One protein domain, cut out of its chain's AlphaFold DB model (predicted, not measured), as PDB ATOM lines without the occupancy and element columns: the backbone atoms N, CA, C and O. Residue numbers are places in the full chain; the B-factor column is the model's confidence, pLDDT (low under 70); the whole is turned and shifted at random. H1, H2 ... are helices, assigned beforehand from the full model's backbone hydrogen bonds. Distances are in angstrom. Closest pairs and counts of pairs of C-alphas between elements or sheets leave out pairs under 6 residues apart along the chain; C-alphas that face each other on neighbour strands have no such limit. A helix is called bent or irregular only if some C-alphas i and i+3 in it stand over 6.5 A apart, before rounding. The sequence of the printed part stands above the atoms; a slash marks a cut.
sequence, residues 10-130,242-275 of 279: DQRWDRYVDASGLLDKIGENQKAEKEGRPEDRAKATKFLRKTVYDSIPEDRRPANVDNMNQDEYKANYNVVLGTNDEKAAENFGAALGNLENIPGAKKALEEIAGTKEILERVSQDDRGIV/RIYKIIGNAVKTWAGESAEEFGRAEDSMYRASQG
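This is residues 10 to 130 and 242 to 275 of the 279 residues of an uncharacterized protein of Candidatus Pacearchaeota archaeon CG1_02_32_132 (UniProt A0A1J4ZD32). The longest helix, H3, runs beside H1 in opposite ways; the two spread apart toward one end, where H2 crosses between them, and at the other end H4 to H8 form a small helical head. The printed part has 155 residues with eight named helices, H1 to H8 in chain order, and no named strand: all helix, mostly crossed. It is loose, radius of gyration of the C-alphas 18.7 A, and elongated, 61 by 35 by 27 A.

Find C-alpha 70 at (-1.687, -17.752, -20.876); from there H3, residues 70 to 96, runs 38.7 A. H1, residues 10 to 35, starts at (-13.622, -28.831, -55.463) and runs 37.2 A; H2, 38 to 55, runs 26.0 A. Then look for H4, 103 to 112, H5, 116 to 119, H6, 124 to 130, H7, 242 to 256, and H8, 259 to 273, which ends at (-2.250, -21.571, -55.588). H6 is irregular: C-alphas 125 and 128 are 7.1 A apart.

H3 touches H1 at a shallow tilt of 34 degrees, only just short of steep; closest C-alphas, Tyr 16 and Ala 88, 4.7 A. With residues 49 to 55 alone H2 touches residues 73 to 80 of H3; closest C-alphas, Val 52 and Tyr 77, 5.8 A. H1 and H2 form a helical hairpin, as do H7 and H8. H8 touches H4 with residues 268 to 273 alone; closest C-alphas, Ala 108 and Ser 273, 4.4 A. H7 touches H5, closest C-alphas Ile 118 and Ala 250, 5.7 A, and, with residues 243 to 247 alone, H6, closest C-alphas Asp 126 and Ile 246, 7.2 A. In H1, H2, H7 and H8 every O i to N i+4 pair is within hydrogen-bond range; in H3 21 of 23, H4 4 of 6, and H6 1 of 3, beside 3 of 4 i+3 pairs; H5 is too short for one.

The farthest C-alphas, Ala 63 and Asp 125, are 61.6 A apart. Residues 131 to 241 are not printed; C-alphas 130 and 242 are 10.5 A apart across the cut. The link from H2 to H3 is long. No printed residue is under 70 in pLDDT.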
ATOM      1  N   ASP A  10     -13.800 -30.289 -55.509       88.06
ATOM      2  CA  ASP A  10     -13.622 -28.831 -55.463       88.06
ATOM      3  C   ASP A  10     -13.743 -28.299 -54.032       88.06
ATOM      4  O   ASP A  10     -12.878 -27.573 -53.554       88.06
ATOM      5  N   GLN A  11     -14.758 -28.748 -53.286       91.38
ATOM      6  CA  GLN A  11     -14.909 -28.376 -51.877       91.38
ATOM      7  C   GLN A  11     -13.760 -28.895 -51.003       91.38
ATOM      8  O   GLN A  11     -13.435 -28.271 -49.995       91.38
ATOM      9  N   ARG A  12     -13.158 -30.043 -51.341       91.56
ATOM     10  CA  ARG A  12     -11.958 -30.547 -50.655       91.56
ATOM     11  C   ARG A  12     -10.763 -29.640 -50.929       91.56
ATOM     12  O   ARG A  12     -10.084 -29.264 -49.982       91.56
ATOM     13  N   TRP A  13     -10.556 -29.240 -52.181       94.06
ATOM     14  CA  TRP A  13      -9.504 -28.292 -52.542       94.06
ATOM     15  C   TRP A  13      -9.661 -26.953 -51.819       94.06
ATOM     16  O   TRP A  13      -8.707 -26.484 -51.204       94.06
ATOM     17  N   ASP A  14     -10.865 -26.381 -51.806       93.88
ATOM     18  CA  ASP A  14     -11.130 -25.115 -51.112       93.88
ATOM     19  C   ASP A  14     -10.844 -25.228 -49.607       93.88
ATOM     20  O   ASP A  14     -10.148 -24.390 -49.038       93.88
ATOM     21  N   ARG A  15     -11.283 -26.320 -48.964       94.50
ATOM     22  CA  ARG A  15     -10.989 -26.583 -47.544       94.50
ATOM     23  C   ARG A  15      -9.496 -26.736 -47.265       94.50
ATOM     24  O   ARG A  15      -9.037 -26.302 -46.212       94.50
ATOM     25  N   TYR A  16      -8.753 -27.355 -48.179       95.19
ATOM     26  CA  TYR A  16      -7.299 -27.454 -48.091       95.19
ATOM     27  C   TYR A  16      -6.638 -26.070 -48.177       95.19
ATOM     28  O   TYR A  16      -5.799 -25.741 -47.334       95.19
ATOM     29  N   VAL A  17      -7.046 -25.238 -49.142       94.69
ATOM     30  CA  VAL A  17      -6.522 -23.873 -49.298       94.69
ATOM     31  C   VAL A  17      -6.845 -23.021 -48.068       94.69
ATOM     32  O   VAL A  17      -5.979 -22.285 -47.597       94.69
ATOM     33  N   ASP A  18      -8.051 -23.146 -47.513       94.50
ATOM     34  CA  ASP A  18      -8.471 -22.424 -46.310       94.50
ATOM     35  C   ASP A  18      -7.677 -22.849 -45.067       94.50
ATOM     36  O   ASP A  18      -7.203 -21.992 -44.315       94.50
ATOM     37  N   ALA A  19      -7.503 -24.159 -44.854       93.88
ATOM     38  CA  ALA A  19      -6.739 -24.695 -43.727       93.88
ATOM     39  C   ALA A  19      -5.262 -24.272 -43.801       93.88
ATOM     40  O   ALA A  19      -4.730 -23.710 -42.840       93.88
ATOM     41  N   SER A  20      -4.638 -24.433 -44.970       94.81
ATOM     42  CA  SER A  20      -3.260 -23.993 -45.224       94.81
ATOM     43  C   SER A  20      -3.114 -22.475 -45.079       94.81
ATOM     44  O   SER A  20      -2.162 -21.980 -44.478       94.81
ATOM     45  N   GLY A  21      -4.106 -21.712 -45.548       94.69
ATOM     46  CA  GLY A  21      -4.163 -20.260 -45.399       94.69
ATOM     47  C   GLY A  21      -4.269 -19.786 -43.953       94.69
ATOM     48  O   GLY A  21      -3.732 -18.730 -43.604       94.69
ATOM     49  N   LEU A  22      -4.942 -20.549 -43.092       94.38
ATOM     50  CA  LEU A  22      -4.969 -20.277 -41.661       94.38
ATOM     51  C   LEU A  22      -3.607 -20.557 -41.013       94.38
ATOM     52  O   LEU A  22      -3.150 -19.720 -40.234       94.38
ATOM     53  N   LEU A  23      -2.944 -21.666 -41.360       93.94
ATOM     54  CA  LEU A  23      -1.596 -21.993 -40.873       93.94
ATOM     55  C   LEU A  23      -0.575 -20.912 -41.258       93.94
ATOM     56  O   LEU A  23       0.155 -20.426 -40.393       93.94
ATOM     57  N   ASP A  24      -0.604 -20.452 -42.512       93.69
ATOM     58  CA  ASP A  24       0.197 -19.323 -43.007       93.69
ATOM     59  C   ASP A  24       0.001 -18.073 -42.136       93.69
ATOM     60  O   ASP A  24       0.961 -17.473 -41.648       93.69
ATOM     61  N   LYS A  25      -1.262 -17.691 -41.892       94.81
ATOM     62  CA  LYS A  25      -1.599 -16.522 -41.065       94.81
ATOM     63  C   LYS A  25      -1.151 -16.698 -39.621       94.81
ATOM     64  O   LYS A  25      -0.713 -15.724 -39.008       94.81
ATOM     65  N   ILE A  26      -1.272 -17.899 -39.060       94.19
ATOM     66  CA  ILE A  26      -0.773 -18.199 -37.716       94.19
ATOM     67  C   ILE A  26       0.748 -17.998 -37.679       94.19
ATOM     68  O   ILE A  26       1.228 -17.285 -36.801       94.19
ATOM     69  N   GLY A  27       1.493 -18.521 -38.657       92.81
ATOM     70  CA  GLY A  27       2.945 -18.335 -38.760       92.81
ATOM     71  C   GLY A  27       3.365 -16.868 -38.915       92.81
ATOM     72  O   GLY A  27       4.252 -16.393 -38.199       92.81
ATOM     73  N   GLU A  28       2.694 -16.111 -39.788       94.25
ATOM     74  CA  GLU A  28       2.930 -14.671 -39.974       94.25
ATOM     75  C   GLU A  28       2.694 -13.883 -38.675       94.25
ATOM     76  O   GLU A  28       3.526 -13.058 -38.282       94.25
ATOM     77  N   ASN A  29       1.594 -14.159 -37.968       95.88
ATOM     78  CA  ASN A  29       1.284 -13.492 -36.704       95.88
ATOM     79  C   ASN A  29       2.216 -13.948 -35.576       95.88
ATOM     80  O   ASN A  29       2.609 -13.128 -34.753       95.88
ATOM     81  N   GLN A  30       2.663 -15.203 -35.558       93.19
ATOM     82  CA  GLN A  30       3.666 -15.664 -34.598       93.19
ATOM     83  C   GLN A  30       4.994 -14.916 -34.778       93.19
ATOM     84  O   GLN A  30       5.627 -14.512 -33.799       93.19
ATOM     85  N   LYS A  31       5.415 -14.696 -36.028       94.56
ATOM     86  CA  LYS A  31       6.594 -13.882 -36.330       94.56
ATOM     87  C   LYS A  31       6.387 -12.430 -35.894       94.56
ATOM     88  O   LYS A  31       7.244 -11.869 -35.218       94.56
ATOM     89  N   ALA A  32       5.237 -11.838 -36.219       94.12
ATOM     90  CA  ALA A  32       4.909 -10.468 -35.830       94.12
ATOM     91  C   ALA A  32       4.830 -10.275 -34.303       94.12
ATOM     92  O   ALA A  32       5.277  -9.248 -33.802       94.12
ATOM     93  N   GLU A  33       4.332 -11.259 -33.551       93.06
ATOM     94  CA  GLU A  33       4.298 -11.239 -32.083       93.06
ATOM     95  C   GLU A  33       5.711 -11.235 -31.472       93.06
ATOM     96  O   GLU A  33       5.966 -10.519 -30.501       93.06
ATOM     97  N   LYS A  34       6.649 -11.990 -32.058       92.44
ATOM     98  CA  LYS A  34       8.035 -12.091 -31.572       92.44
ATOM     99  C   LYS A  34       8.907 -10.906 -31.992       92.44
ATOM    100  O   LYS A  34       9.681 -10.390 -31.191       92.44
ATOM    101  N   GLU A  35       8.789 -10.485 -33.247       94.06
ATOM    102  CA  GLU A  35       9.760  -9.606 -33.914       94.06
ATOM    103  C   GLU A  35       9.173  -8.244 -34.311       94.06
ATOM    104  O   GLU A  35       9.918  -7.317 -34.623       94.06
ATOM    105  N   GLY A  36       7.846  -8.093 -34.298       90.81
ATOM    106  CA  GLY A  36       7.162  -6.891 -34.773       90.81
ATOM    107  C   GLY A  36       7.307  -5.681 -33.849       90.81
ATOM    108  O   GLY A  36       7.840  -5.764 -32.738       90.81
ATOM    109  N   ARG A  37       6.789  -4.537 -34.302       94.25
ATOM    110  CA  ARG A  37       6.644  -3.323 -33.482       94.25
ATOM    111  C   ARG A  37       5.526  -3.502 -32.445       94.25
ATOM    112  O   ARG A  37       4.671  -4.363 -32.651       94.25
ATOM    113  N   PRO A  38       5.484  -2.720 -31.351       93.69
ATOM    114  CA  PRO A  38       4.484  -2.889 -30.290       93.69
ATOM    115  C   PRO A  38       3.029  -2.986 -30.788       93.69
ATOM    116  O   PRO A  38       2.276  -3.852 -30.343       93.69
ATOM    117  N   GLU A  39       2.645  -2.159 -31.759       91.31
ATOM    118  CA  GLU A  39       1.318  -2.163 -32.378       91.31
ATOM    119  C   GLU A  39       1.031  -3.420 -33.215       91.31
ATOM    120  O   GLU A  39      -0.102  -3.907 -33.240       91.31
ATOM    121  N   ASP A  40       2.054  -3.965 -33.872       93.50
ATOM    122  CA  ASP A  40       1.957  -5.174 -34.691       93.50
ATOM    123  C   ASP A  40       1.903  -6.417 -33.787       93.50
ATOM    124  O   ASP A  40       1.106  -7.323 -34.037       93.50
ATOM    125  N   ARG A  41       2.640  -6.409 -32.665       94.62
ATOM    126  CA  ARG A  41       2.564  -7.448 -31.625       94.62
ATOM    127  C   ARG A  41       1.173  -7.530 -31.012       94.62
ATOM    128  O   ARG A  41       0.610  -8.612 -30.943       94.62
ATOM    129  N   ALA A  42       0.582  -6.397 -30.627       92.75
ATOM    130  CA  ALA A  42      -0.752  -6.379 -30.025       92.75
ATOM    131  C   ALA A  42      -1.830  -6.938 -30.975       92.75
ATOM    132  O   ALA A  42      -2.694  -7.715 -30.560       92.75
ATOM    133  N   LYS A  43      -1.763  -6.581 -32.266       94.62
ATOM    134  CA  LYS A  43      -2.650  -7.141 -33.299       94.62
ATOM    135  C   LYS A  43      -2.436  -8.643 -33.474       94.62
ATOM    136  O   LYS A  43      -3.420  -9.380 -33.522       94.62
ATOM    137  N   ALA A  44      -1.181  -9.080 -33.522       94.25
ATOM    138  CA  ALA A  44      -0.825 -10.483 -33.660       94.25
ATOM    139  C   ALA A  44      -1.309 -11.325 -32.476       94.25
ATOM    140  O   ALA A  44      -2.024 -12.303 -32.676       94.25
ATOM    141  N   THR A  45      -1.034 -10.899 -31.242       93.38
ATOM    142  CA  THR A  45      -1.513 -11.571 -30.028       93.38
ATOM    143  C   THR A  45      -3.040 -11.666 -30.008       93.38
ATOM    144  O   THR A  45      -3.588 -12.724 -29.697       93.38
ATOM    145  N   LYS A  46      -3.753 -10.597 -30.397       93.81
ATOM    146  CA  LYS A  46      -5.222 -10.614 -30.492       93.81
ATOM    147  C   LYS A  46      -5.718 -11.629 -31.524       93.81
ATOM    148  O   LYS A  46      -6.668 -12.359 -31.246       93.81
ATOM    149  N   PHE A  47      -5.088 -11.681 -32.697       95.44
ATOM    150  CA  PHE A  47      -5.418 -12.660 -33.730       95.44
ATOM    151  C   PHE A  47      -5.193 -14.091 -33.233       95.44
ATOM    152  O   PHE A  47      -6.118 -14.896 -33.281       95.44
ATOM    153  N   LEU A  48      -4.002 -14.399 -32.712       94.62
ATOM    154  CA  LEU A  48      -3.643 -15.748 -32.275       94.62
ATOM    155  C   LEU A  48      -4.564 -16.234 -31.150       94.62
ATOM    156  O   LEU A  48      -5.090 -17.343 -31.221       94.62
ATOM    157  N   ARG A  49      -4.840 -15.383 -30.153       93.75
ATOM    158  CA  ARG A  49      -5.775 -15.702 -29.062       93.75
ATOM    159  C   ARG A  49      -7.192 -15.946 -29.561       93.75
ATOM    160  O   ARG A  49      -7.825 -16.892 -29.108       93.75
ATOM    161  N   LYS A  50      -7.681 -15.140 -30.509       94.69
ATOM    162  CA  LYS A  50      -8.999 -15.350 -31.121       94.69
ATOM    163  C   LYS A  50      -9.058 -16.670 -31.892       94.69
ATOM    164  O   LYS A  50     -10.022 -17.408 -31.747       94.69
ATOM    165  N   THR A  51      -8.030 -16.989 -32.674       94.31
ATOM    166  CA  THR A  51      -7.958 -18.251 -33.424       94.31
ATOM    167  C   THR A  51      -7.976 -19.456 -32.486       94.31
ATOM    168  O   THR A  51      -8.708 -20.414 -32.725       94.31
ATOM    169  N   VAL A  52      -7.222 -19.389 -31.385       93.38
ATOM    170  CA  VAL A  52      -7.264 -20.418 -30.340       93.38
ATOM    171  C   VAL A  52      -8.648 -20.494 -29.705       93.38
ATOM    172  O   VAL A  52      -9.222 -21.575 -29.637       93.38
ATOM    173  N   TYR A  53      -9.232 -19.365 -29.317       92.75
ATOM    174  CA  TYR A  53     -10.575 -19.293 -28.743       92.75
ATOM    175  C   TYR A  53     -11.657 -19.932 -29.623       92.75
ATOM    176  O   TYR A  53     -12.431 -20.758 -29.142       92.75
ATOM    177  N   ASP A  54     -11.674 -19.597 -30.913       91.25
ATOM    178  CA  ASP A  54     -12.659 -20.092 -31.880       91.25
ATOM    179  C   ASP A  54     -12.534 -21.613 -32.107       91.25
ATOM    180  O   ASP A  54     -13.504 -22.260 -32.505       91.25
ATOM    181  N   SER A  55     -11.364 -22.196 -31.818       87.25
ATOM    182  CA  SER A  55     -11.113 -23.639 -31.926       87.25
ATOM    183  C   SER A  55     -11.568 -24.451 -30.711       87.25
ATOM    184  O   SER A  55     -11.802 -25.654 -30.831       87.25
ATOM    185  N   ILE A  56     -11.706 -23.809 -29.544       86.94
ATOM    186  CA  ILE A  56     -12.122 -24.489 -28.317       86.94
ATOM    187  C   ILE A  56     -13.610 -24.855 -28.443       86.94
ATOM    188  O   ILE A  56     -14.409 -23.976 -28.800       86.94
ATOM    189  N   PRO A  57     -14.002 -26.114 -28.152       86.75
ATOM    190  CA  PRO A  57     -15.403 -26.532 -28.102       86.75
ATOM    191  C   PRO A  57     -16.251 -25.605 -27.228       86.75
ATOM    192  O   PRO A  57     -15.786 -25.156 -26.182       86.75
ATOM    193  N   GLU A  58     -17.482 -25.304 -27.647       87.44
ATOM    194  CA  GLU A  58     -18.340 -24.316 -26.970       87.44
ATOM    195  C   GLU A  58     -18.549 -24.618 -25.479       87.44
ATOM    196  O   GLU A  58     -18.568 -23.696 -24.669       87.44
ATOM    197  N   ASP A  59     -18.616 -25.897 -25.102       89.44
ATOM    198  CA  ASP A  59     -18.769 -26.373 -23.722       89.44
ATOM    199  C   ASP A  59     -17.534 -26.129 -22.837       89.44
ATOM    200  O   ASP A  59     -17.632 -26.168 -21.612       89.44
ATOM    201  N   ARG A  60     -16.371 -25.865 -23.442       84.88
ATOM    202  CA  ARG A  60     -15.085 -25.637 -22.756       84.88
ATOM    203  C   ARG A  60     -14.524 -24.241 -22.997       84.88
ATOM    204  O   ARG A  60     -13.417 -23.932 -22.559       84.88
ATOM    205  N   ARG A  61     -15.249 -23.413 -23.743       87.06
ATOM    206  CA  ARG A  61     -14.782 -22.109 -24.195       87.06
ATOM    207  C   ARG A  61     -14.941 -21.067 -23.078       87.06
ATOM    208  O   ARG A  61     -16.015 -20.983 -22.483       87.06
ATOM    209  N   PRO A  62     -13.921 -20.232 -22.802       86.62
ATOM    210  CA  PRO A  62     -14.073 -19.098 -21.893       86.62
ATOM    211  C   PRO A  62     -15.189 -18.137 -22.346       86.62
ATOM    212  O   PRO A  62     -15.547 -18.086 -23.523       86.62
ATOM    213  N   ALA A  63     -15.711 -17.311 -21.435       86.56
ATOM    214  CA  ALA A  63     -16.809 -16.388 -21.760       86.56
ATOM    215  C   ALA A  63     -16.469 -15.392 -22.893       86.56
ATOM    216  O   ALA A  63     -17.353 -14.966 -23.629       86.56
ATOM    217  N   ASN A  64     -15.194 -15.023 -23.043       89.19
ATOM    218  CA  ASN A  64     -14.676 -14.242 -24.164       89.19
ATOM    219  C   ASN A  64     -13.161 -14.487 -24.333       89.19
ATOM    220  O   ASN A  64     -12.532 -15.132 -23.493       89.19
ATOM    221  N   VAL A  65     -12.583 -13.968 -25.421       88.38
ATOM    222  CA  VAL A  65     -11.151 -14.113 -25.753       88.38
ATOM    223  C   VAL A  65     -10.237 -13.511 -24.674       88.38
ATOM    224  O   VAL A  65      -9.160 -14.048 -24.416       88.38
ATOM    225  N   ASP A  66     -10.662 -12.418 -24.035       86.06
ATOM    226  CA  ASP A  66      -9.861 -11.682 -23.048       86.06
ATOM    227  C   ASP A  66      -9.734 -12.441 -21.716       86.06
ATOM    228  O   ASP A  66      -8.743 -12.286 -21.006       86.06
ATOM    229  N   ASN A  67     -10.688 -13.327 -21.416       85.38
ATOM    230  CA  ASN A  67     -10.679 -14.182 -20.229       85.38
ATOM    231  C   ASN A  67      -9.787 -15.429 -20.372       85.38
ATOM    232  O   ASN A  67      -9.646 -16.176 -19.408       85.38
ATOM    233  N   MET A  68      -9.199 -15.678 -21.548       88.25
ATOM    234  CA  MET A  68      -8.293 -16.808 -21.760       88.25
ATOM    235  C   MET A  68      -6.941 -16.545 -21.095       88.25
ATOM    236  O   MET A  68      -6.224 -15.603 -21.455       88.25
ATOM    237  N   ASN A  69      -6.547 -17.397 -20.151       88.06
ATOM    238  CA  ASN A  69      -5.250 -17.255 -19.501       88.06
ATOM    239  C   ASN A  69      -4.099 -17.750 -20.409       88.06
ATOM    240  O   ASN A  69      -4.308 -18.343 -21.469       88.06
ATOM    241  N   GLN A  70      -2.853 -17.447 -20.034       86.62
ATOM    242  CA  GLN A  70      -1.687 -17.752 -20.876       86.62
ATOM    243  C   GLN A  70      -1.427 -19.261 -21.019       86.62
ATOM    244  O   GLN A  70      -0.914 -19.686 -22.057       86.62
ATOM    245  N   ASP A  71      -1.775 -20.058 -20.011       86.62
ATOM    246  CA  ASP A  71      -1.567 -21.507 -20.025       86.62
ATOM    247  C   ASP A  71      -2.616 -22.200 -20.900       86.62
ATOM    248  O   ASP A  71      -2.263 -23.033 -21.732       86.62
ATOM    249  N   GLU A  72      -3.881 -21.776 -20.814       84.12
ATOM    250  CA  GLU A  72      -4.966 -22.195 -21.709       84.12
ATOM    251  C   GLU A  72      -4.648 -21.867 -23.167       84.12
ATOM    252  O   GLU A  72      -4.814 -22.716 -24.046       84.12
ATOM    253  N   TYR A  73      -4.152 -20.654 -23.424       88.88
ATOM    254  CA  TYR A  73      -3.723 -20.247 -24.755       88.88
ATOM    255  C   TYR A  73      -2.627 -21.175 -25.291       88.88
ATOM    256  O   TYR A  73      -2.785 -21.740 -26.372       88.88
ATOM    257  N   LYS A  74      -1.542 -21.389 -24.534       87.69
ATOM    258  CA  LYS A  74      -0.424 -22.248 -24.964       87.69
ATOM    259  C   LYS A  74      -0.845 -23.703 -25.170       87.69
ATOM    260  O   LYS A  74      -0.416 -24.318 -26.144       87.69
ATOM    261  N   ALA A  75      -1.672 -24.242 -24.274       85.56
ATOM    262  CA  ALA A  75      -2.139 -25.621 -24.348       85.56
ATOM    263  C   ALA A  75      -2.971 -25.868 -25.615       85.56
ATOM    264  O   ALA A  75      -2.752 -26.855 -26.314       85.56
ATOM    265  N   ASN A  76      -3.878 -24.948 -25.950       87.56
ATOM    266  CA  ASN A  76      -4.745 -25.093 -27.119       87.56
ATOM    267  C   ASN A  76      -4.070 -24.651 -28.424       87.56
ATOM    268  O   ASN A  76      -4.436 -25.132 -29.492       87.56
ATOM    269  N   TYR A  77      -3.052 -23.791 -28.369       89.94
ATOM    270  CA  TYR A  77      -2.331 -23.330 -29.557       89.94
ATOM    271  C   TYR A  77      -1.716 -24.479 -30.370       89.94
ATOM    272  O   TYR A  77      -1.912 -24.555 -31.582       89.94
ATOM    273  N   ASN A  78      -1.023 -25.410 -29.707       87.50
ATOM    274  CA  ASN A  78      -0.428 -26.564 -30.390       87.50
ATOM    275  C   ASN A  78      -1.495 -27.504 -30.968       87.50
ATOM    276  O   ASN A  78      -1.285 -28.090 -32.027       87.50
ATOM    277  N   VAL A  79      -2.654 -27.608 -30.308       87.94
ATOM    278  CA  VAL A  79      -3.797 -28.387 -30.805       87.94
ATOM    279  C   VAL A  79      -4.361 -27.755 -32.075       87.94
ATOM    280  O   VAL A  79      -4.594 -28.462 -33.047       87.94
ATOM    281  N   VAL A  80      -4.516 -26.427 -32.113       90.88
ATOM    282  CA  VAL A  80      -4.956 -25.702 -33.317       90.88
ATOM    283  C   VAL A  80      -4.031 -25.952 -34.492       90.88
ATOM    284  O   VAL A  80      -4.520 -26.198 -35.594       90.88
ATOM    285  N   LEU A  81      -2.719 -25.870 -34.267       89.94
ATOM    286  CA  LEU A  81      -1.735 -26.137 -35.310       89.94
ATOM    287  C   LEU A  81      -1.872 -27.571 -35.821       89.94
ATOM    288  O   LEU A  81      -2.132 -27.749 -37.005       89.94
ATOM    289  N   GLY A  82      -1.807 -28.566 -34.930       90.06
ATOM    290  CA  GLY A  82      -1.906 -29.976 -35.317       90.06
ATOM    291  C   GLY A  82      -3.222 -30.315 -36.019       90.06
ATOM    292  O   GLY A  82      -3.220 -30.927 -37.075       90.06
ATOM    293  N   THR A  83      -4.358 -29.839 -35.505       90.06
ATOM    294  CA  THR A  83      -5.669 -30.108 -36.117       90.06
ATOM    295  C   THR A  83      -5.828 -29.453 -37.491       90.06
ATOM    296  O   THR A  83      -6.498 -30.015 -38.355       90.06
ATOM    297  N   ASN A  84      -5.293 -28.247 -37.712       91.50
ATOM    298  CA  ASN A  84      -5.380 -27.615 -39.034       91.50
ATOM    299  C   ASN A  84      -4.401 -28.237 -40.029       91.50
ATOM    300  O   ASN A  84      -4.770 -28.364 -41.192       91.50
ATOM    301  N   ASP A  85      -3.223 -28.653 -39.571       92.25
ATOM    302  CA  ASP A  85      -2.246 -29.397 -40.369       92.25
ATOM    303  C   ASP A  85      -2.834 -30.739 -40.834       92.25
ATOM    304  O   ASP A  85      -2.938 -30.996 -42.029       92.25
ATOM    305  N   GLU A  86      -3.399 -31.527 -39.912       93.38
ATOM    306  CA  GLU A  86      -4.098 -32.778 -40.235       93.38
ATOM    307  C   GLU A  86      -5.264 -32.567 -41.214       93.38
ATOM    308  O   GLU A  86      -5.456 -33.351 -42.144       93.38
ATOM    309  N   LYS A  87      -6.048 -31.494 -41.038       92.88
ATOM    310  CA  LYS A  87      -7.143 -31.153 -41.959       92.88
ATOM    311  C   LYS A  87      -6.636 -30.741 -43.336       92.88
ATOM    312  O   LYS A  87      -7.295 -31.066 -44.325       92.88
ATOM    313  N   ALA A  88      -5.547 -29.980 -43.413       93.50
ATOM    314  CA  ALA A  88      -4.947 -29.589 -44.682       93.50
ATOM    315  C   ALA A  88      -4.484 -30.845 -45.434       93.50
ATOM    316  O   ALA A  88      -4.968 -31.087 -46.546       93.50
ATOM    317  N   ALA A  89      -3.745 -31.722 -44.750       93.88
ATOM    318  CA  ALA A  89      -3.264 -32.988 -45.283       93.88
ATOM    319  C   ALA A  89      -4.407 -33.923 -45.722       93.88
ATOM    320  O   ALA A  89      -4.370 -34.463 -46.828       93.88
ATOM    321  N   GLU A  90      -5.469 -34.090 -44.919       94.75
ATOM    322  CA  GLU A  90      -6.631 -34.920 -45.287       94.75
ATOM    323  C   GLU A  90      -7.310 -34.396 -46.561       94.75
ATOM    324  O   GLU A  90      -7.657 -35.159 -47.468       94.75
ATOM    325  N   ASN A  91      -7.511 -33.079 -46.646       94.31
ATOM    326  CA  ASN A  91      -8.194 -32.468 -47.779       94.31
ATOM    327  C   ASN A  91      -7.329 -32.474 -49.045       94.31
ATOM    328  O   ASN A  91      -7.862 -32.746 -50.124       94.31
ATOM    329  N   PHE A  92      -6.019 -32.248 -48.923       95.12
ATOM    330  CA  PHE A  92      -5.078 -32.391 -50.032       95.12
ATOM    331  C   PHE A  92      -5.016 -33.844 -50.514       95.12
ATOM    332  O   PHE A  92      -5.203 -34.107 -51.700       95.12
ATOM    333  N   GLY A  93      -4.888 -34.794 -49.581       92.88
ATOM    334  CA  GLY A  93      -4.951 -36.237 -49.818       92.88
ATOM    335  C   GLY A  93      -6.184 -36.667 -50.612       92.88
ATOM    336  O   GLY A  93      -6.084 -37.401 -51.594       92.88
ATOM    337  N   ALA A  94      -7.356 -36.162 -50.226       91.38
ATOM    338  CA  ALA A  94      -8.608 -36.442 -50.921       91.38
ATOM    339  C   ALA A  94      -8.687 -35.780 -52.310       91.38
ATOM    340  O   ALA A  94      -9.245 -36.367 -53.239       91.38
ATOM    341  N   ALA A  95      -8.146 -34.568 -52.465       91.62
ATOM    342  CA  ALA A  95      -8.135 -33.847 -53.736       91.62
ATOM    343  C   ALA A  95      -7.124 -34.428 -54.742       91.62
ATOM    344  O   ALA A  95      -7.372 -34.356 -55.948       91.62
ATOM    345  N   LEU A  96      -6.028 -35.040 -54.259       91.31
ATOM    346  CA  LEU A  96      -4.920 -35.566 -55.068       91.31
ATOM    347  C   LEU A  96      -5.404 -36.418 -56.239       91.31
ATOM    348  O   LEU A  96      -4.938 -36.221 -57.355       91.31
ATOM    349  N   GLY A  97      -6.373 -37.311 -56.013       87.44
ATOM    350  CA  GLY A  97      -6.887 -38.236 -57.027       87.44
ATOM    351  C   GLY A  97      -7.538 -37.579 -58.251       87.44
ATOM    352  O   GLY A  97      -7.654 -38.239 -59.280       87.44
ATOM    353  N   ASN A  98      -7.925 -36.302 -58.162       90.00
ATOM    354  CA  ASN A  98      -8.671 -35.594 -59.205       90.00
ATOM    355  C   ASN A  98      -8.147 -34.169 -59.476       90.00
ATOM    356  O   ASN A  98      -8.874 -33.351 -60.041       90.00
ATOM    357  N   LEU A  99      -6.916 -33.847 -59.055       91.56
ATOM    358  CA  LEU A  99      -6.336 -32.499 -59.153       91.56
ATOM    359  C   LEU A  99      -6.461 -31.877 -60.545       91.56
ATOM    360  O   LEU A  99      -6.750 -30.690 -60.669       91.56
ATOM    361  N   GLU A 100      -6.271 -32.675 -61.592       91.88
ATOM    362  CA  GLU A 100      -6.325 -32.240 -62.986       91.88
ATOM    363  C   GLU A 100      -7.690 -31.665 -63.406       91.88
ATOM    364  O   GLU A 100      -7.766 -30.857 -64.334       91.88
ATOM    365  N   ASN A 101      -8.761 -32.057 -62.711       90.69
ATOM    366  CA  ASN A 101     -10.136 -31.678 -63.025       90.69
ATOM    367  C   ASN A 101     -10.679 -30.584 -62.098       90.69
ATOM    368  O   ASN A 101     -11.766 -30.077 -62.353       90.69
ATOM    369  N   ILE A 102      -9.933 -30.198 -61.058       92.12
ATOM    370  CA  ILE A 102     -10.335 -29.166 -60.095       92.12
ATOM    371  C   ILE A 102      -9.948 -27.787 -60.657       92.12
ATOM    372  O   ILE A 102      -8.752 -27.487 -60.769       92.12
ATOM    373  N   PRO A 103     -10.903 -26.895 -60.993       88.38
ATOM    374  CA  PRO A 103     -10.590 -25.597 -61.597       88.38
ATOM    375  C   PRO A 103      -9.655 -24.735 -60.737       88.38
ATOM    376  O   PRO A 103      -8.753 -24.082 -61.263       88.38
ATOM    377  N   GLY A 104      -9.830 -24.776 -59.410       85.88
ATOM    378  CA  GLY A 104      -8.973 -24.072 -58.452       85.88
ATOM    379  C   GLY A 104      -7.531 -24.594 -58.405       85.88
ATOM    380  O   GLY A 104      -6.613 -23.822 -58.122       85.88
ATOM    381  N   ALA A 105      -7.312 -25.868 -58.745       93.19
ATOM    382  CA  ALA A 105      -5.998 -26.505 -58.740       93.19
ATOM    383  C   ALA A 105      -5.239 -26.305 -60.060       93.19
ATOM    384  O   ALA A 105      -4.012 -26.229 -60.040       93.19
ATOM    385  N   LYS A 106      -5.930 -26.137 -61.200       93.56
ATOM    386  CA  LYS A 106      -5.294 -25.948 -62.523       93.56
ATOM    387  C   LYS A 106      -4.260 -24.820 -62.539       93.56
ATOM    388  O   LYS A 106      -3.165 -24.988 -63.068       93.56
ATOM    389  N   LYS A 107      -4.561 -23.693 -61.888       91.38
ATOM    390  CA  LYS A 107      -3.608 -22.581 -61.755       91.38
ATOM    391  C   LYS A 107      -2.373 -22.966 -60.933       91.38
ATOM    392  O   LYS A 107      -1.268 -22.564 -61.282       91.38
ATOM    393  N   ALA A 108      -2.549 -23.730 -59.855       94.31
ATOM    394  CA  ALA A 108      -1.434 -24.219 -59.047       94.31
ATOM    395  C   ALA A 108      -0.562 -25.205 -59.844       94.31
ATOM    396  O   ALA A 108       0.659 -25.068 -59.841       94.31
ATOM    397  N   LEU A 109      -1.184 -26.113 -60.608       95.69
ATOM    398  CA  LEU A 109      -0.488 -27.027 -61.518       95.69
ATOM    399  C   LEU A 109       0.341 -26.260 -62.562       95.69
ATOM    400  O   LEU A 109       1.495 -26.594 -62.808       95.69
ATOM    401  N   GLU A 110      -0.200 -25.188 -63.142       93.69
ATOM    402  CA  GLU A 110       0.557 -24.365 -64.091       93.69
ATOM    403  C   GLU A 110       1.771 -23.671 -63.468       93.69
ATOM    404  O   GLU A 110       2.810 -23.543 -64.114       93.69
ATOM    405  N   GLU A 111       1.644 -23.186 -62.231       91.94
ATOM    406  CA  GLU A 111       2.741 -22.500 -61.548       91.94
ATOM    407  C   GLU A 111       3.842 -23.472 -61.115       91.94
ATOM    408  O   GLU A 111       5.019 -23.117 -61.200       91.94
ATOM    409  N   ILE A 112       3.478 -24.690 -60.702       94.31
ATOM    410  CA  ILE A 112       4.424 -25.706 -60.224       94.31
ATOM    411  C   ILE A 112       5.089 -26.502 -61.354       94.31
ATOM    412  O   ILE A 112       6.127 -27.114 -61.138       94.31
ATOM    413  N   ALA A 113       4.554 -26.443 -62.578       93.19
ATOM    414  CA  ALA A 113       5.068 -27.149 -63.756       93.19
ATOM    415  C   ALA A 113       6.590 -27.019 -63.958       93.19
ATOM    416  O   ALA A 113       7.243 -27.943 -64.433       93.19
ATOM    417  N   GLY A 114       7.148 -25.853 -63.619       88.56
ATOM    418  CA  GLY A 114       8.564 -25.543 -63.799       88.56
ATOM    419  C   GLY A 114       9.465 -25.867 -62.611       88.56
ATOM    420  O   GLY A 114      10.612 -25.421 -62.617       88.56
ATOM    421  N   THR A 115       8.978 -26.546 -61.570       93.19
ATOM    422  CA  THR A 115       9.843 -26.955 -60.458       93.19
ATOM    423  C   THR A 115      10.643 -28.201 -60.817       93.19
ATOM    424  O   THR A 115      10.248 -29.010 -61.660       93.19
ATOM    425  N   LYS A 116      11.798 -28.353 -60.166       93.25
ATOM    426  CA  LYS A 116      12.677 -29.506 -60.363       93.25
ATOM    427  C   LYS A 116      11.936 -30.804 -60.035       93.25
ATOM    428  O   LYS A 116      12.017 -31.764 -60.791       93.25
ATOM    429  N   GLU A 117      11.160 -30.786 -58.959       95.06
ATOM    430  CA  GLU A 117      10.421 -31.924 -58.429       95.06
ATOM    431  C   GLU A 117       9.395 -32.451 -59.439       95.06
ATOM    432  O   GLU A 117       9.261 -33.663 -59.607       95.06
ATOM    433  N   ILE A 118       8.722 -31.552 -60.165       96.38
ATOM    434  CA  ILE A 118       7.792 -31.935 -61.230       96.38
ATOM    435  C   ILE A 118       8.552 -32.445 -62.452       96.38
ATOM    436  O   ILE A 118       8.244 -33.522 -62.954       96.38
ATOM    437  N   LEU A 119       9.577 -31.724 -62.911       95.06
ATOM    438  CA  LEU A 119      10.339 -32.105 -64.105       95.06
ATOM    439  C   LEU A 119      11.059 -33.458 -63.969       95.06
ATOM    440  O   LEU A 119      11.286 -34.133 -64.972       95.06
ATOM    441  N   GLU A 120      11.423 -33.867 -62.754       95.00
ATOM    442  CA  GLU A 120      12.015 -35.182 -62.468       95.00
ATOM    443  C   GLU A 120      11.002 -36.334 -62.519       95.00
ATOM    444  O   GLU A 120      11.399 -37.481 -62.710       95.00
ATOM    445  N   ARG A 121       9.703 -36.037 -62.380       95.88
ATOM    446  CA  ARG A 121       8.613 -37.027 -62.298       95.88
ATOM    447  C   ARG A 121       7.717 -37.057 -63.535       95.88
ATOM    448  O   ARG A 121       6.851 -37.920 -63.654       95.88
ATOM    449  N   VAL A 122       7.923 -36.130 -64.464       96.06
ATOM    450  CA  VAL A 122       7.282 -36.134 -65.780       96.06
ATOM    451  C   VAL A 122       8.007 -37.119 -66.701       96.06
ATOM    452  O   VAL A 122       9.235 -37.220 -66.691       96.06
ATOM    453  N   SER A 123       7.238 -37.852 -67.512       93.75
ATOM    454  CA  SER A 123       7.784 -38.780 -68.507       93.75
ATOM    455  C   SER A 123       8.672 -38.040 -69.520       93.75
ATOM    456  O   SER A 123       8.453 -36.865 -69.809       93.75
ATOM    457  N   GLN A 124       9.666 -38.716 -70.103       91.75
ATOM    458  CA  GLN A 124      10.526 -38.089 -71.121       91.75
ATOM    459  C   GLN A 124       9.728 -37.618 -72.348       91.75
ATOM    460  O   GLN A 124      10.023 -36.558 -72.896       91.75
ATOM    461  N   ASP A 125       8.675 -38.351 -72.717       91.75
ATOM    462  CA  ASP A 125       7.815 -38.032 -73.862       91.75
ATOM    463  C   ASP A 125       6.959 -36.775 -73.626       91.75
ATOM    464  O   ASP A 125       6.650 -36.039 -74.563       91.75
ATOM    465  N   ASP A 126       6.594 -36.501 -72.370       93.75
ATOM    466  CA  ASP A 126       5.795 -35.334 -71.979       93.75
ATOM    467  C   ASP A 126       6.649 -34.135 -71.536       93.75
ATOM    468  O   ASP A 126       6.150 -33.006 -71.443       93.75
ATOM    469  N   ARG A 127       7.941 -34.359 -71.270       92.81
ATOM    470  CA  ARG A 127       8.850 -33.370 -70.678       92.81
ATOM    471  C   ARG A 127       8.908 -32.073 -71.475       92.81
ATOM    472  O   ARG A 127       8.801 -30.999 -70.890       92.81
ATOM    473  N   GLY A 128       8.984 -32.166 -72.803       93.00
ATOM    474  CA  GLY A 128       9.032 -30.989 -73.675       93.00
ATOM    475  C   GLY A 128       7.793 -30.091 -73.558       93.00
ATOM    476  O   GLY A 128       7.902 -28.868 -73.616       93.00
ATOM    477  N   ILE A 129       6.610 -30.669 -73.326       94.12
ATOM    478  CA  ILE A 129       5.366 -29.900 -73.159       94.12
ATOM    479  C   ILE A 129       5.402 -29.123 -71.833       94.12
ATOM    480  O   ILE A 129       5.042 -27.942 -71.790       94.12
ATOM    481  N   VAL A 130       5.865 -29.767 -70.758       95.69
ATOM    482  CA  VAL A 130       5.975 -29.154 -69.424       95.69
ATOM    483  C   VAL A 130       7.057 -28.069 -69.399       95.69
ATOM    484  O   VAL A 130       6.826 -26.988 -68.858       95.69
ATOM    485  N   ARG A 242      -4.607 -32.233 -71.435       92.56
ATOM    486  CA  ARG A 242      -3.496 -33.179 -71.244       92.56
ATOM    487  C   ARG A 242      -2.433 -32.654 -70.280       92.56
ATOM    488  O   ARG A 242      -1.925 -33.416 -69.462       92.56
ATOM    489  N   ILE A 243      -2.129 -31.356 -70.328       94.94
ATOM    490  CA  ILE A 243      -1.121 -30.737 -69.457       94.94
ATOM    491  C   ILE A 243      -1.426 -30.923 -67.969       94.94
ATOM    492  O   ILE A 243      -0.532 -31.243 -67.188       94.94
ATOM    493  N   TYR A 244      -2.692 -30.779 -67.578       95.94
ATOM    494  CA  TYR A 244      -3.100 -30.890 -66.184       95.94
ATOM    495  C   TYR A 244      -3.026 -32.335 -65.707       95.94
ATOM    496  O   TYR A 244      -2.655 -32.571 -64.563       95.94
ATOM    497  N   LYS A 245      -3.295 -33.302 -66.593       95.06
ATOM    498  CA  LYS A 245      -3.106 -34.729 -66.303       95.06
ATOM    499  C   LYS A 245      -1.629 -35.068 -66.107       95.06
ATOM    500  O   LYS A 245      -1.298 -35.741 -65.140       95.06
ATOM    501  N   ILE A 246      -0.748 -34.578 -66.985       95.94
ATOM    502  CA  ILE A 246       0.705 -34.802 -66.888       95.94
ATOM    503  C   ILE A 246       1.232 -34.280 -65.547       95.94
ATOM    504  O   ILE A 246       1.838 -35.027 -64.781       95.94
ATOM    505  N   ILE A 247       0.966 -33.006 -65.239       97.06
ATOM    506  CA  ILE A 247       1.475 -32.371 -64.018       97.06
ATOM    507  C   ILE A 247       0.780 -32.952 -62.785       97.06
ATOM    508  O   ILE A 247       1.439 -33.239 -61.792       97.06
ATOM    509  N   GLY A 248      -0.533 -33.179 -62.849       96.75
ATOM    510  CA  GLY A 248      -1.299 -33.795 -61.767       96.75
ATOM    511  C   GLY A 248      -0.770 -35.182 -61.408       96.75
ATOM    512  O   GLY A 248      -0.613 -35.488 -60.231       96.75
ATOM    513  N   ASN A 249      -0.404 -35.997 -62.401       96.31
ATOM    514  CA  ASN A 249       0.236 -37.290 -62.163       96.31
ATOM    515  C   ASN A 249       1.630 -37.143 -61.547       96.31
ATOM    516  O   ASN A 249       1.934 -37.865 -60.606       96.31
ATOM    517  N   ALA A 250       2.440 -36.180 -61.996       97.31
ATOM    518  CA  ALA A 250       3.735 -35.902 -61.373       97.31
ATOM    519  C   ALA A 250       3.592 -35.478 -59.896       97.31
ATOM    520  O   ALA A 250       4.361 -35.940 -59.055       97.31
ATOM    521  N   VAL A 251       2.574 -34.674 -59.558       97.56
ATOM    522  CA  VAL A 251       2.242 -34.310 -58.167       97.56
ATOM    523  C   VAL A 251       1.794 -35.536 -57.365       97.56
ATOM    524  O   VAL A 251       2.247 -35.717 -56.239       97.56
ATOM    525  N   LYS A 252       0.945 -36.403 -57.934       96.56
ATOM    526  CA  LYS A 252       0.519 -37.663 -57.290       96.56
ATOM    527  C   LYS A 252       1.718 -38.568 -56.997       96.56
ATOM    528  O   LYS A 252       1.813 -39.108 -55.900       96.56
ATOM    529  N   THR A 253       2.634 -38.713 -57.955       96.62
ATOM    530  CA  THR A 253       3.877 -39.473 -57.774       96.62
ATOM    531  C   THR A 253       4.727 -38.861 -56.672       96.62
ATOM    532  O   THR A 253       5.123 -39.578 -55.763       96.62
ATOM    533  N   TRP A 254       4.936 -37.543 -56.705       97.25
ATOM    534  CA  TRP A 254       5.709 -36.832 -55.691       97.25
ATOM    535  C   TRP A 254       5.146 -37.049 -54.285       97.25
ATOM    536  O   TRP A 254       5.855 -37.512 -53.395       97.25
ATOM    537  N   ALA A 255       3.848 -36.816 -54.105       96.50
ATOM    538  CA  ALA A 255       3.188 -36.981 -52.817       96.50
ATOM    539  C   ALA A 255       3.157 -38.443 -52.328       96.50
ATOM    540  O   ALA A 255       2.982 -38.688 -51.137       96.50
ATOM    541  N   GLY A 256       3.304 -39.418 -53.230       95.88
ATOM    542  CA  GLY A 256       3.271 -40.846 -52.916       95.88
ATOM    543  C   GLY A 256       4.608 -41.455 -52.486       95.88
ATOM    544  O   GLY A 256       4.628 -42.615 -52.082       95.88
ATOM    545  N   GLU A 257       5.723 -40.725 -52.576       95.12
ATOM    546  CA  GLU A 257       7.060 -41.280 -52.313       95.12
ATOM    547  C   GLU A 257       7.364 -41.482 -50.827       95.12
ATOM    548  O   GLU A 257       7.989 -42.471 -50.443       95.12
ATOM    549  N   SER A 258       6.944 -40.546 -49.976       96.56
ATOM    550  CA  SER A 258       7.085 -40.630 -48.522       96.56
ATOM    551  C   SER A 258       6.193 -39.597 -47.831       96.56
ATOM    552  O   SER A 258       5.687 -38.680 -48.474       96.56
ATOM    553  N   ALA A 259       6.043 -39.693 -46.506       94.44
ATOM    554  CA  ALA A 259       5.339 -38.673 -45.724       94.44
ATOM    555  C   ALA A 259       6.011 -37.286 -45.812       94.44
ATOM    556  O   ALA A 259       5.334 -36.263 -45.794       94.44
ATOM    557  N   GLU A 260       7.339 -37.247 -45.938       96.19
ATOM    558  CA  GLU A 260       8.075 -35.993 -46.099       96.19
ATOM    559  C   GLU A 260       7.810 -35.365 -47.475       96.19
ATOM    560  O   GLU A 260       7.550 -34.166 -47.576       96.19
ATOM    561  N   GLU A 261       7.832 -36.178 -48.533       96.94
ATOM    562  CA  GLU A 261       7.538 -35.721 -49.896       96.94
ATOM    563  C   GLU A 261       6.065 -35.321 -50.055       96.94
ATOM    564  O   GLU A 261       5.772 -34.347 -50.746       96.94
ATOM    565  N   PHE A 262       5.146 -35.989 -49.348       97.06
ATOM    566  CA  PHE A 262       3.752 -35.564 -49.241       97.06
ATOM    567  C   PHE A 262       3.645 -34.132 -48.714       97.06
ATOM    568  O   PHE A 262       3.061 -33.283 -49.387       97.06
ATOM    569  N   GLY A 263       4.264 -33.840 -47.565       94.69
ATOM    570  CA  GLY A 263       4.242 -32.496 -46.982       94.69
ATOM    571  C   GLY A 263       4.883 -31.445 -47.893       94.69
ATOM    572  O   GLY A 263       4.389 -30.323 -48.002       94.69
ATOM    573  N   ARG A 264       5.953 -31.804 -48.617       96.31
ATOM    574  CA  ARG A 264       6.595 -30.900 -49.588       96.31
ATOM    575  C   ARG A 264       5.718 -30.629 -50.813       96.31
ATOM    576  O   ARG A 264       5.646 -29.480 -51.260       96.31
ATOM    577  N   ALA A 265       5.043 -31.649 -51.338       96.75
ATOM    578  CA  ALA A 265       4.094 -31.508 -52.438       96.75
ATOM    579  C   ALA A 265       2.891 -30.650 -52.020       96.75
ATOM    580  O   ALA A 265       2.483 -29.753 -52.761       96.75
ATOM    581  N   GLU A 266       2.372 -30.892 -50.816       96.31
ATOM    582  CA  GLU A 266       1.280 -30.138 -50.209       96.31
ATOM    583  C   GLU A 266       1.631 -28.650 -50.065       96.31
ATOM    584  O   GLU A 266       0.929 -27.799 -50.610       96.31
ATOM    585  N   ASP A 267       2.737 -28.309 -49.398       95.06
ATOM    586  CA  ASP A 267       3.153 -26.911 -49.221       95.06
ATOM    587  C   ASP A 267       3.400 -26.226 -50.577       95.06
ATOM    588  O   ASP A 267       2.963 -25.093 -50.811       95.06
ATOM    589  N   SER A 268       4.019 -26.931 -51.529       95.81
ATOM    590  CA  SER A 268       4.314 -26.376 -52.855       95.81
ATOM    591  C   SER A 268       3.050 -26.096 -53.669       95.81
ATOM    592  O   SER A 268       2.947 -25.038 -54.297       95.81
ATOM    593  N   MET A 269       2.058 -26.990 -53.625       96.19
ATOM    594  CA  MET A 269       0.754 -26.782 -54.268       96.19
ATOM    595  C   MET A 269      -0.002 -25.603 -53.648       96.19
ATOM    596  O   MET A 269      -0.587 -24.789 -54.375       96.19
ATOM    597  N   TYR A 270       0.075 -25.439 -52.327       95.94
ATOM    598  CA  TYR A 270      -0.565 -24.327 -51.635       95.94
ATOM    599  C   TYR A 270       0.116 -23.010 -52.023       95.94
ATOM    600  O   TYR A 270      -0.551 -22.086 -52.501       95.94
ATOM    601  N   ARG A 271       1.450 -22.930 -51.955       94.44
ATOM    602  CA  ARG A 271       2.211 -21.750 -52.402       94.44
ATOM    603  C   ARG A 271       1.955 -21.415 -53.866       94.44
ATOM    604  O   ARG A 271       1.833 -20.234 -54.208       94.44
ATOM    605  N   ALA A 272       1.856 -22.420 -54.732       94.12
ATOM    606  CA  ALA A 272       1.521 -22.248 -56.141       94.12
ATOM    607  C   ALA A 272       0.120 -21.636 -56.313       94.12
ATOM    608  O   ALA A 272      -0.028 -20.646 -57.035       94.12
ATOM    609  N   SER A 273      -0.883 -22.122 -55.571       93.31
ATOM    610  CA  SER A 273      -2.250 -21.571 -55.588       93.31
ATOM    611  C   SER A 273      -2.292 -20.078 -55.222       93.31
ATOM    612  O   SER A 273      -3.017 -19.290 -55.839       93.31
ATOM    613  N   GLN A 274      -1.431 -19.662 -54.287       92.19
ATOM    614  CA  GLN A 274      -1.324 -18.284 -53.805       92.19
ATOM    615  C   GLN A 274      -0.409 -17.396 -54.672       92.19
ATOM    616  O   GLN A 274      -0.228 -16.209 -54.381       92.19
ATOM    617  N   GLY A 275       0.218 -17.939 -55.723       87.50
ATOM    618  CA  GLY A 275       1.248 -17.227 -56.492       87.50
ATOM    619  C   GLY A 275       2.438 -16.797 -55.620       87.50
ATOM    620  O   GLY A 275       2.990 -15.703 -55.793       87.50
TER     621      GLY A 275